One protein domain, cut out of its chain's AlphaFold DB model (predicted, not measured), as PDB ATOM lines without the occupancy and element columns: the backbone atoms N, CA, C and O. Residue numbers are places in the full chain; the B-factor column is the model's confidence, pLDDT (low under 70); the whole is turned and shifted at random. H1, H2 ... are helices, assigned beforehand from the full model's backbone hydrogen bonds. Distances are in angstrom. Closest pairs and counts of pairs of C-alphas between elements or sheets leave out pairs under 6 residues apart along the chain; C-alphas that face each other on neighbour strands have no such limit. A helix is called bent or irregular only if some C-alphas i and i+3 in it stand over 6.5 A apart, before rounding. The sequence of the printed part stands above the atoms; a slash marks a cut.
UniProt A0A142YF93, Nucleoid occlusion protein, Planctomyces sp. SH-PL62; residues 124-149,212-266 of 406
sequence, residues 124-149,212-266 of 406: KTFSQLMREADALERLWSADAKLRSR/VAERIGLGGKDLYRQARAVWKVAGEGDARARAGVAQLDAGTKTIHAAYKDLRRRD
ATOM      1  N   LYS A 124     323.300 128.514 301.902       90.44
ATOM      2  CA  LYS A 124     322.655 128.816 300.617       90.44
ATOM      3  C   LYS A 124     321.958 130.165 300.672       90.44
ATOM      4  O   LYS A 124     321.473 130.565 301.730       90.44
ATOM      5  N   THR A 125     321.886 130.839 299.531       93.94
ATOM      6  CA  THR A 125     321.002 131.997 299.366       93.94
ATOM      7  C   THR A 125     319.546 131.546 299.238       93.94
ATOM      8  O   THR A 125     319.264 130.366 299.003       93.94
ATOM      9  N   PHE A 126     318.601 132.473 299.375       95.31
ATOM     10  CA  PHE A 126     317.181 132.182 299.198       95.31
ATOM     11  C   PHE A 126     316.893 131.632 297.790       95.31
ATOM     12  O   PHE A 126     316.232 130.606 297.652       95.31
ATOM     13  N   SER A 127     317.461 132.242 296.751       95.62
ATOM     14  CA  SER A 127     317.323 131.806 295.359       95.62
ATOM     15  C   SER A 127     317.912 130.414 295.114       95.62
ATOM     16  O   SER A 127     317.394 129.656 294.297       95.62
ATOM     17  N   GLN A 128     318.994 130.043 295.806       94.88
ATOM     18  CA  GLN A 128     319.531 128.677 295.745       94.88
ATOM     19  C   GLN A 128     318.572 127.680 296.409       94.88
ATOM     20  O   GLN A 128     318.264 126.652 295.813       94.88
ATOM     21  N   LEU A 129     318.031 128.006 297.588       94.94
ATOM     22  CA  LEU A 129     317.029 127.170 298.264       94.94
ATOM     23  C   LEU A 129     315.774 126.961 297.408       94.94
ATOM     24  O   LEU A 129     315.233 125.858 297.363       94.94
ATOM     25  N   MET A 130     315.307 128.000 296.710       96.62
ATOM     26  CA  MET A 130     314.125 127.895 295.847       96.62
ATOM     27  C   MET A 130     314.382 127.084 294.577       96.62
ATOM     28  O   MET A 130     313.509 126.318 294.175       96.62
ATOM     29  N   ARG A 131     315.589 127.155 294.001       95.88
ATOM     30  CA  ARG A 131     315.987 126.273 292.893       95.88
ATOM     31  C   ARG A 131     316.110 124.811 293.324       95.88
ATOM     32  O   ARG A 131     315.686 123.929 292.581       95.88
ATOM     33  N   GLU A 132     316.625 124.538 294.526       94.88
ATOM     34  CA  GLU A 132     316.598 123.180 295.094       94.88
ATOM     35  C   GLU A 132     315.166 122.674 295.262       94.88
ATOM     36  O   GLU A 132     314.872 121.533 294.911       94.88
ATOM     37  N   ALA A 133     314.271 123.526 295.765       94.06
ATOM     38  CA  ALA A 133     312.864 123.188 295.923       94.06
ATOM     39  C   ALA A 133     312.203 122.846 294.579       94.06
ATOM     40  O   ALA A 133     311.565 121.801 294.465       94.06
ATOM     41  N   ASP A 134     312.419 123.670 293.545       93.69
ATOM     42  CA  ASP A 134     311.934 123.404 292.185       93.69
ATOM     43  C   ASP A 134     312.462 122.066 291.642       93.69
ATOM     44  O   ASP A 134     311.715 121.302 291.025       93.69
ATOM     45  N   ALA A 135     313.735 121.750 291.889       93.19
ATOM     46  CA  ALA A 135     314.328 120.484 291.478       93.19
ATOM     47  C   ALA A 135     313.716 119.279 292.216       93.19
ATOM     48  O   ALA A 135     313.361 118.287 291.578       93.19
ATOM     49  N   LEU A 136     313.547 119.366 293.539       91.44
ATOM     50  CA  LEU A 136     312.940 118.304 294.351       91.44
ATOM     51  C   LEU A 136     311.489 118.043 293.953       91.44
ATOM     52  O   LEU A 136     311.096 116.889 293.799       91.44
ATOM     53  N   GLU A 137     310.703 119.100 293.743       89.75
ATOM     54  CA  GLU A 137     309.316 118.978 293.295       89.75
ATOM     55  C   GLU A 137     309.231 118.244 291.949       89.75
ATOM     56  O   GLU A 137     308.378 117.366 291.785       89.75
ATOM     57  N   ARG A 138     310.133 118.544 291.000       88.94
ATOM     58  CA  ARG A 138     310.201 117.857 289.697       88.94
ATOM     59  C   ARG A 138     310.541 116.373 289.851       88.94
ATOM     60  O   ARG A 138     309.819 115.538 289.305       88.94
ATOM     61  N   LEU A 139     311.585 116.056 290.620       87.19
ATOM     62  CA  LEU A 139     312.054 114.683 290.847       87.19
ATOM     63  C   LEU A 139     310.978 113.836 291.542       87.19
ATOM     64  O   LEU A 139     310.564 112.792 291.038       87.19
ATOM     65  N   TRP A 140     310.410 114.328 292.644       83.81
ATOM     66  CA  TRP A 140     309.387 113.587 293.388       83.81
ATOM     67  C   TRP A 140     308.063 113.462 292.638       83.81
ATOM     68  O   TRP A 140     307.350 112.473 292.821       83.81
ATOM     69  N   SER A 141     307.721 114.431 291.785       76.62
ATOM     70  CA  SER A 141     306.542 114.329 290.921       76.62
ATOM     71  C   SER A 141     306.691 113.218 289.878       76.62
ATOM     72  O   SER A 141     305.708 112.538 289.573       76.62
ATOM     73  N   ALA A 142     307.896 113.011 289.339       70.56
ATOM     74  CA  ALA A 142     308.185 111.908 288.424       70.56
ATOM     75  C   ALA A 142     308.067 110.551 289.141       70.56
ATOM     76  O   ALA A 142     307.321 109.677 288.685       70.56
ATOM     77  N   ASP A 143     308.668 110.423 290.326       65.75
ATOM     78  CA  ASP A 143     308.594 109.214 291.157       65.75
ATOM     79  C   ASP A 143     307.168 108.893 291.614       65.75
ATOM     80  O   ASP A 143     306.749 107.733 291.656       65.75
ATOM     81  N   ALA A 144     306.386 109.915 291.974       63.44
ATOM     82  CA  ALA A 144     304.989 109.751 292.366       63.44
ATOM     83  C   ALA A 144     304.137 109.216 291.205       63.44
ATOM     84  O   ALA A 144     303.316 108.317 291.408       63.44
ATOM     85  N   LYS A 145     304.360 109.709 289.980       65.62
ATOM     86  CA  LYS A 145     303.695 109.191 288.773       65.62
ATOM     87  C   LYS A 145     304.098 107.744 288.486       65.62
ATOM     88  O   LYS A 145     303.229 106.939 288.148       65.62
ATOM     89  N   LEU A 146     305.377 107.395 288.650       63.75
ATOM     90  CA  LEU A 146     305.863 106.027 288.448       63.75
ATOM     91  C   LEU A 146     305.220 105.049 289.447       63.75
ATOM     92  O   LEU A 146     304.685 104.015 289.045       63.75
ATOM     93  N   ARG A 147     305.185 105.423 290.734       63.84
ATOM     94  CA  ARG A 147     304.541 104.643 291.804       63.84
ATOM     95  C   ARG A 147     303.039 104.499 291.600       63.84
ATOM     96  O   ARG A 147     302.517 103.400 291.728       63.84
ATOM     97  N   SER A 148     302.344 105.575 291.224       61.91
ATOM     98  CA  SER A 148     300.908 105.522 290.922       61.91
ATOM     99  C   SER A 148     300.605 104.544 289.780       61.91
ATOM    100  O   SER A 148     299.705 103.715 289.902       61.91
ATOM    101  N   ARG A 149     301.412 104.553 288.709       58.09
ATOM    102  CA  ARG A 149     301.294 103.589 287.601       58.09
ATOM    103  C   ARG A 149     301.611 102.154 288.028       58.09
ATOM    104  O   ARG A 149     300.951 101.231 287.554       58.09
ATOM    105  N   VAL A 212     309.453 118.897 301.194       90.50
ATOM    106  CA  VAL A 212     310.381 119.795 300.486       90.50
ATOM    107  C   VAL A 212     310.993 120.784 301.473       90.50
ATOM    108  O   VAL A 212     312.214 120.927 301.491       90.50
ATOM    109  N   ALA A 213     310.171 121.412 302.322       91.69
ATOM    110  CA  ALA A 213     310.618 122.357 303.346       91.69
ATOM    111  C   ALA A 213     311.688 121.747 304.264       91.69
ATOM    112  O   ALA A 213     312.743 122.348 304.472       91.69
ATOM    113  N   GLU A 214     311.449 120.526 304.746       91.12
ATOM    114  CA  GLU A 214     312.404 119.779 305.564       91.12
ATOM    115  C   GLU A 214     313.700 119.492 304.795       91.12
ATOM    116  O   GLU A 214     314.799 119.716 305.310       91.12
ATOM    117  N   ARG A 215     313.587 119.034 303.542       90.44
ATOM    118  CA  ARG A 215     314.744 118.642 302.730       90.44
ATOM    119  C   ARG A 215     315.675 119.814 302.432       90.44
ATOM    120  O   ARG A 215     316.890 119.652 302.537       90.44
ATOM    121  N   ILE A 216     315.127 120.983 302.103       92.12
ATOM    122  CA  ILE A 216     315.921 122.197 301.853       92.12
ATOM    123  C   ILE A 216     316.342 122.906 303.154       92.12
ATOM    124  O   ILE A 216     317.090 123.880 303.108       92.12
ATOM    125  N   GLY A 217     315.875 122.442 304.318       89.31
ATOM    126  CA  GLY A 217     316.166 123.050 305.618       89.31
ATOM    127  C   GLY A 217     315.437 124.374 305.866       89.31
ATOM    128  O   GLY A 217     315.890 125.184 306.675       89.31
ATOM    129  N   LEU A 218     314.318 124.622 305.178       87.19
ATOM    130  CA  LEU A 218     313.544 125.857 305.279       87.19
ATOM    131  C   LEU A 218     312.337 125.689 306.209       87.19
ATOM    132  O   LEU A 218     311.199 125.632 305.754       87.19
ATOM    133  N   GLY A 219     312.593 125.673 307.518       85.12
ATOM    134  CA  GLY A 219     311.560 125.731 308.560       85.12
ATOM    135  C   GLY A 219     310.347 124.816 308.317       85.12
ATOM    136  O   GLY A 219     310.476 123.697 307.832       85.12
ATOM    137  N   GLY A 220     309.153 125.286 308.691       88.25
ATOM    138  CA  GLY A 220     307.900 124.543 308.513       88.25
ATOM    139  C   GLY A 220     307.199 124.795 307.171       88.25
ATOM    140  O   GLY A 220     307.484 125.768 306.468       88.25
ATOM    141  N   LYS A 221     306.191 123.962 306.866       88.50
ATOM    142  CA  LYS A 221     305.395 124.010 305.618       88.50
ATOM    143  C   LYS A 221     304.851 125.405 305.274       88.50
ATOM    144  O   LYS A 221     304.795 125.778 304.107       88.50
ATOM    145  N   ASP A 222     304.455 126.193 306.273       88.88
ATOM    146  CA  ASP A 222     303.856 127.511 306.041       88.88
ATOM    147  C   ASP A 222     304.902 128.555 305.645       88.88
ATOM    148  O   ASP A 222     304.635 129.393 304.784       88.88
ATOM    149  N   LEU A 223     306.113 128.474 306.206       92.31
ATOM    150  CA  LEU A 223     307.231 129.320 305.790       92.31
ATOM    151  C   LEU A 223     307.638 128.999 304.350       92.31
ATOM    152  O   LEU A 223     307.860 129.911 303.554       92.31
ATOM    153  N   TYR A 224     307.654 127.711 303.999       93.94
ATOM    154  CA  TYR A 224     307.877 127.261 302.631       93.94
ATOM    155  C   TYR A 224     306.828 127.810 301.663       93.94
ATOM    156  O   TYR A 224     307.182 128.403 300.649       93.94
ATOM    157  N   ARG A 225     305.536 127.732 301.998       91.81
ATOM    158  CA  ARG A 225     304.465 128.312 301.168       91.81
ATOM    159  C   ARG A 225     304.628 129.814 300.952       91.81
ATOM    160  O   ARG A 225     304.416 130.298 299.843       91.81
ATOM    161  N   GLN A 226     305.027 130.552 301.989       94.06
ATOM    162  CA  GLN A 226     305.321 131.984 301.877       94.06
ATOM    163  C   GLN A 226     306.498 132.242 300.927       94.06
ATOM    164  O   GLN A 226     306.397 133.100 300.051       94.06
ATOM    165  N   ALA A 227     307.580 131.470 301.060       95.12
ATOM    166  CA  ALA A 227     308.735 131.536 300.168       95.12
ATOM    167  C   ALA A 227     308.356 131.231 298.713       95.12
ATOM    168  O   ALA A 227     308.702 132.000 297.817       95.12
ATOM    169  N   ARG A 228     307.575 130.167 298.483       94.69
ATOM    170  CA  ARG A 228     307.099 129.769 297.151       94.69
ATOM    171  C   ARG A 228     306.232 130.835 296.501       94.69
ATOM    172  O   ARG A 228     306.409 131.106 295.317       94.69
ATOM    173  N   ALA A 229     305.343 131.476 297.257       91.94
ATOM    174  CA  ALA A 229     304.528 132.569 296.735       91.94
ATOM    175  C   ALA A 229     305.392 133.744 296.241       91.94
ATOM    176  O   ALA A 229     305.170 134.244 295.142       91.94
ATOM    177  N   VAL A 230     306.409 134.145 297.012       93.12
ATOM    178  CA  VAL A 230     307.336 135.220 296.614       93.12
ATOM    179  C   VAL A 230     308.174 134.812 295.399       93.12
ATOM    180  O   VAL A 230     308.281 135.586 294.450       93.12
ATOM    181  N   TRP A 231     308.729 133.596 295.403       96.19
ATOM    182  CA  TRP A 231     309.551 133.072 294.307       96.19
ATOM    183  C   TRP A 231     308.784 132.995 292.986       96.19
ATOM    184  O   TRP A 231     309.279 133.448 291.956       96.19
ATOM    185  N   LYS A 232     307.546 132.490 293.024       94.06
ATOM    186  CA  LYS A 232     306.689 132.373 291.843       94.06
ATOM    187  C   LYS A 232     306.419 133.736 291.205       94.06
ATOM    188  O   LYS A 232     306.647 133.904 290.013       94.06
ATOM    189  N   VAL A 233     306.004 134.718 292.006       89.81
ATOM    190  CA  VAL A 233     305.685 136.066 291.510       89.81
ATOM    191  C   VAL A 233     306.936 136.784 290.984       89.81
ATOM    192  O   VAL A 233     306.876 137.491 289.979       89.81
ATOM    193  N   ALA A 234     308.105 136.554 291.593       92.31
ATOM    194  CA  ALA A 234     309.375 137.057 291.063       92.31
ATOM    195  C   ALA A 234     309.731 136.438 289.695       92.31
ATOM    196  O   ALA A 234     310.233 137.142 288.812       92.31
ATOM    197  N   GLY A 235     309.446 135.143 289.512       90.62
ATOM    198  CA  GLY A 235     309.625 134.421 288.248       90.62
ATOM    199  C   GLY A 235     308.681 134.889 287.135       90.62
ATOM    200  O   GLY A 235     309.098 134.971 285.984       90.62
ATOM    201  N   GLU A 236     307.450 135.276 287.479       89.25
ATOM    202  CA  GLU A 236     306.470 135.894 286.561       89.25
ATOM    203  C   GLU A 236     306.868 137.314 286.127       89.25
ATOM    204  O   GLU A 236     306.361 137.846 285.143       89.25
ATOM    205  N   GLY A 237     307.831 137.908 286.830       82.19
ATOM    206  CA  GLY A 237     308.545 139.095 286.397       82.19
ATOM    207  C   GLY A 237     308.263 140.369 287.175       82.19
ATOM    208  O   GLY A 237     308.738 141.436 286.787       82.19
ATOM    209  N   ASP A 238     307.563 140.253 288.299       81.44
ATOM    210  CA  ASP A 238     307.269 141.373 289.183       81.44
ATOM    211  C   ASP A 238     308.559 141.983 289.765       81.44
ATOM    212  O   ASP A 238     309.334 141.317 290.465       81.44
ATOM    213  N   ALA A 239     308.804 143.267 289.478       75.38
ATOM    214  CA  ALA A 239     310.040 143.947 289.860       75.38
ATOM    215  C   ALA A 239     310.234 144.001 291.382       75.38
ATOM    216  O   ALA A 239     311.358 143.882 291.878       75.38
ATOM    217  N   ARG A 240     309.143 144.121 292.145       74.62
ATOM    218  CA  ARG A 240     309.189 144.188 293.604       74.62
ATOM    219  C   ARG A 240     309.456 142.823 294.219       74.62
ATOM    220  O   ARG A 240     310.249 142.734 295.154       74.62
ATOM    221  N   ALA A 241     308.823 141.766 293.721       86.81
ATOM    222  CA  ALA A 241     309.109 140.408 294.159       86.81
ATOM    223  C   ALA A 241     310.566 140.046 293.847       86.81
ATOM    224  O   ALA A 241     311.245 139.530 294.730       86.81
ATOM    225  N   ARG A 242     311.093 140.426 292.672       90.06
ATOM    226  CA  ARG A 242     312.526 140.291 292.340       90.06
ATOM    227  C   ARG A 242     313.429 141.070 293.302       90.06
ATOM    228  O   ARG A 242     314.385 140.505 293.826       90.06
ATOM    229  N   ALA A 243     313.106 142.330 293.600       84.69
ATOM    230  CA  ALA A 243     313.838 143.115 294.598       84.69
ATOM    231  C   ALA A 243     313.748 142.484 296.002       84.69
ATOM    232  O   ALA A 243     314.725 142.460 296.748       84.69
ATOM    233  N   GLY A 244     312.591 141.919 296.352       88.25
ATOM    234  CA  GLY A 244     312.376 141.163 297.580       88.25
ATOM    235  C   GLY A 244     313.243 139.908 297.648       88.25
ATOM    236  O   GLY A 244     313.853 139.669 298.685       88.25
ATOM    237  N   VAL A 245     313.355 139.155 296.553       94.12
ATOM    238  CA  VAL A 245     314.253 137.997 296.419       94.12
ATOM    239  C   VAL A 245     315.713 138.411 296.596       94.12
ATOM    240  O   VAL A 245     316.415 137.796 297.392       94.12
ATOM    241  N   ALA A 246     316.154 139.506 295.968       91.50
ATOM    242  CA  ALA A 246     317.511 140.024 296.162       91.50
ATOM    243  C   ALA A 246     317.781 140.425 297.628       91.50
ATOM    244  O   ALA A 246     318.844 140.140 298.176       91.50
ATOM    245  N   GLN A 247     316.800 141.032 298.304       90.19
ATOM    246  CA  GLN A 247     316.896 141.365 299.730       90.19
ATOM    247  C   GLN A 247     316.936 140.120 300.632       90.19
ATOM    248  O   GLN A 247     317.630 140.143 301.654       90.19
ATOM    249  N   LEU A 248     316.209 139.056 300.266       95.19
ATOM    250  CA  LEU A 248     316.246 137.752 300.937       95.19
ATOM    251  C   LEU A 248     317.615 137.080 300.755       95.19
ATOM    252  O   LEU A 248     318.178 136.590 301.729       95.19
ATOM    253  N   ASP A 249     318.176 137.117 299.544       93.56
ATOM    254  CA  ASP A 249     319.517 136.600 299.245       93.56
ATOM    255  C   ASP A 249     320.607 137.335 300.029       93.56
ATOM    256  O   ASP A 249     321.520 136.703 300.558       93.56
ATOM    257  N   ALA A 250     320.476 138.655 300.170       90.94
ATOM    258  CA  ALA A 250     321.369 139.478 300.982       90.94
ATOM    259  C   ALA A 250     321.150 139.322 302.503       90.94
ATOM    260  O   ALA A 250     321.874 139.928 303.289       90.94
ATOM    261  N   GLY A 251     320.132 138.571 302.944       91.31
ATOM    262  CA  GLY A 251     319.792 138.408 304.363       91.31
ATOM    263  C   GLY A 251     319.236 139.670 305.040       91.31
ATOM    264  O   GLY A 251     319.102 139.712 306.260       91.31
ATOM    265  N   THR A 252     318.894 140.702 304.265       91.06
ATOM    266  CA  THR A 252     318.386 141.996 304.773       91.06
ATOM    267  C   THR A 252     316.879 141.995 305.024       91.06
ATOM    268  O   THR A 252     316.341 142.909 305.653       91.06
ATOM    269  N   LYS A 253     316.176 140.971 304.533       90.88
ATOM    270  CA  LYS A 253     314.728 140.813 304.659       90.88
ATOM    271  C   LYS A 253     314.389 139.385 305.052       90.88
ATOM    272  O   LYS A 253     315.100 138.452 304.702       90.88
ATOM    273  N   THR A 254     313.289 139.216 305.778       94.75
ATOM    274  CA  THR A 254     312.758 137.894 306.123       94.75
ATOM    275  C   THR A 254     311.707 137.455 305.109       94.75
ATOM    276  O   THR A 254     311.004 138.285 304.523       94.75
ATOM    277  N   ILE A 255     311.549 136.141 304.938       93.69
ATOM    278  CA  ILE A 255     310.538 135.549 304.043       93.69
ATOM    279  C   ILE A 255     309.141 136.058 304.397       93.69
ATOM    280  O   ILE A 255     308.390 136.476 303.520       93.69
ATOM    281  N   HIS A 256     308.825 136.108 305.692       91.69
ATOM    282  CA  HIS A 256     307.543 136.613 306.166       91.69
ATOM    283  C   HIS A 256     307.299 138.073 305.760       91.69
ATOM    284  O   HIS A 256     306.203 138.415 305.319       91.69
ATOM    285  N   ALA A 257     308.313 138.939 305.860       86.94
ATOM    286  CA  ALA A 257     308.195 140.334 305.442       86.94
ATOM    287  C   ALA A 257     308.001 140.463 303.923       86.94
ATOM    288  O   ALA A 257     307.145 141.228 303.482       86.94
ATOM    289  N   ALA A 258     308.749 139.698 303.121       89.00
ATOM    290  CA  ALA A 258     308.580 139.670 301.665       89.00
ATOM    291  C   ALA A 258     307.182 139.175 301.255       89.00
ATOM    292  O   ALA A 258     306.527 139.790 300.416       89.00
ATOM    293  N   TYR A 259     306.680 138.130 301.908       90.06
ATOM    294  CA  TYR A 259     305.332 137.616 301.683       90.06
ATOM    295  C   TYR A 259     304.237 138.600 302.109       90.06
ATOM    296  O   TYR A 259     303.219 138.749 301.431       90.06
ATOM    297  N   LYS A 260     304.433 139.303 303.228       85.44
ATOM    298  CA  LYS A 260     303.495 140.329 303.694       85.44
ATOM    299  C   LYS A 260     303.408 141.494 302.712       85.44
ATOM    300  O   LYS A 260     302.307 141.977 302.468       85.44
ATOM    301  N   ASP A 261     304.534 141.920 302.148       81.06
ATOM    302  CA  ASP A 261     304.556 142.936 301.093       81.06
ATOM    303  C   ASP A 261     303.770 142.474 299.863       81.06
ATOM    304  O   ASP A 261     302.953 143.234 299.354       81.06
ATOM    305  N   LEU A 262     303.949 141.214 299.449       78.81
ATOM    306  CA  LEU A 262     303.196 140.627 298.340       78.81
ATOM    307  C   LEU A 262     301.680 140.646 298.604       78.81
ATOM    308  O   LEU A 262     300.912 141.099 297.762       78.81
ATOM    309  N   ARG A 263     301.237 140.211 299.793       76.50
ATOM    310  CA  ARG A 263     299.805 140.183 300.151       76.50
ATOM    311  C   ARG A 263     299.176 141.557 300.330       76.50
ATOM    312  O   ARG A 263     297.987 141.718 300.077       76.50
ATOM    313  N   ARG A 264     299.936 142.543 300.807       70.75
ATOM    314  CA  ARG A 264     299.425 143.906 301.003       70.75
ATOM    315  C   ARG A 264     299.050 144.596 299.696       70.75
ATOM    316  O   ARG A 264     298.323 145.577 299.761       70.75
ATOM    317  N   ARG A 265     299.480 144.088 298.541       63.78
ATOM    318  CA  ARG A 265     299.081 144.622 297.235       63.78
ATOM    319  C   ARG A 265     297.571 144.540 297.000       63.78
ATOM    320  O   ARG A 265     296.987 145.483 296.485       63.78
ATOM    321  N   ASP A 266     296.924 143.488 297.499       64.44
ATOM    322  CA  ASP A 266     295.467 143.320 297.398       64.44
ATOM    323  C   ASP A 266     294.683 144.295 298.291       64.44
ATOM    324  O   ASP A 266     293.466 144.412 298.153       64.44
TER     325      ASP A 266
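AT A GLANCE: This is residues 124 to 149 and 212 to 266 of the 406 residues of the protein "Nucleoid occlusion protein" of Planctomyces sp. SH-PL62 (UniProt A0A142YF93). A head of three helices, with H4 and H5 side by side as a helical hairpin and H3 crossing both steeply, is joined by one long helix, H1, that begins at the head and runs away from it as an arm. Short H2 packs on H1 near the head, and residues 141 to 149, the far part of H1, stick out. The printed part has 81 residues, with five named helices in the order H1, H2, H3, H4, H5 and no named strand; the class is all helix. It is only just compact, close to loose, with a radius of gyration of the C-alphas of 13.7 A, and its elongated outline spans 42 by 25 by 19 A.

IN THESE COORDINATES: Find C-alpha 126 at (317.181, 132.182, 299.198); from there H1, residues 126 to 149, runs 34.7 A to C-alpha 149 at (301.294, 103.589, 287.601). After the cut come H2, residues 212 to 216, 6.2 A long, and H3, residues 221 to 236, 22.5 A long. H4, residues 239 to 249, measures 15.2 A. H5, residues 255 to 266, covers 18.2 A and ends with C-alpha 266 at (295.467, 143.320, 297.398). H5 is neither bent nor irregular, but only just: C-alphas 263 and 266 are 6.0 A apart.

HOW THE PARTS SIT: Start on H1, where residues 129 to 137 alone touch H2; the closest C-alphas are those of Ala 133 and Val 212, 6.2 A apart. With residues 127 to 130 alone H1 touches H3, about perpendicular at 76 degrees, closest at the C-alphas of Met 130 and Trp 231, 7.1 A. With residues 126 to 127 alone it touches H4, about perpendicular at 82 degrees, closest at the C-alphas of Phe 126 and Asp 249, 5.0 A. Look next at H3: its residues 230 to 235 alone touch H4, at a steep tilt of 49 degrees, opposite ways, with the C-alphas of Ala 234 and Ala 241 closest at 4.6 A. Its residues 223 to 230 alone touch H5, at a steep tilt of 60 degrees, the same way, with the C-alphas of Gln 226 and Tyr 259 closest at 5.6 A. The hairpin of H4 and H5 touches at a shallow tilt of 12 degrees, opposite ways; its closest C-alphas, of Gly 244 and Ala 258, are 5.8 A apart. H1 and H5 are apart, and so are H2 and H4, and H2 and H5. In H1, H2, H3 and H4 every O i to N i+4 pair is within hydrogen-bond range; in H5 it is 6 of 8.

THE WHOLE: The two C-alphas farthest apart are those of Arg 149 and Thr 252, 45.4 A. Residues 150 to 211 are not printed, and C-alphas 149 and 212 stand 22.6 A apart across that cut. The links H2 to H3, H3 to H4 and H4 to H5 are tight. The mean pLDDT of the printed part is 86.5; look for values under 70 at residues 143 to 149 and 265 to 266.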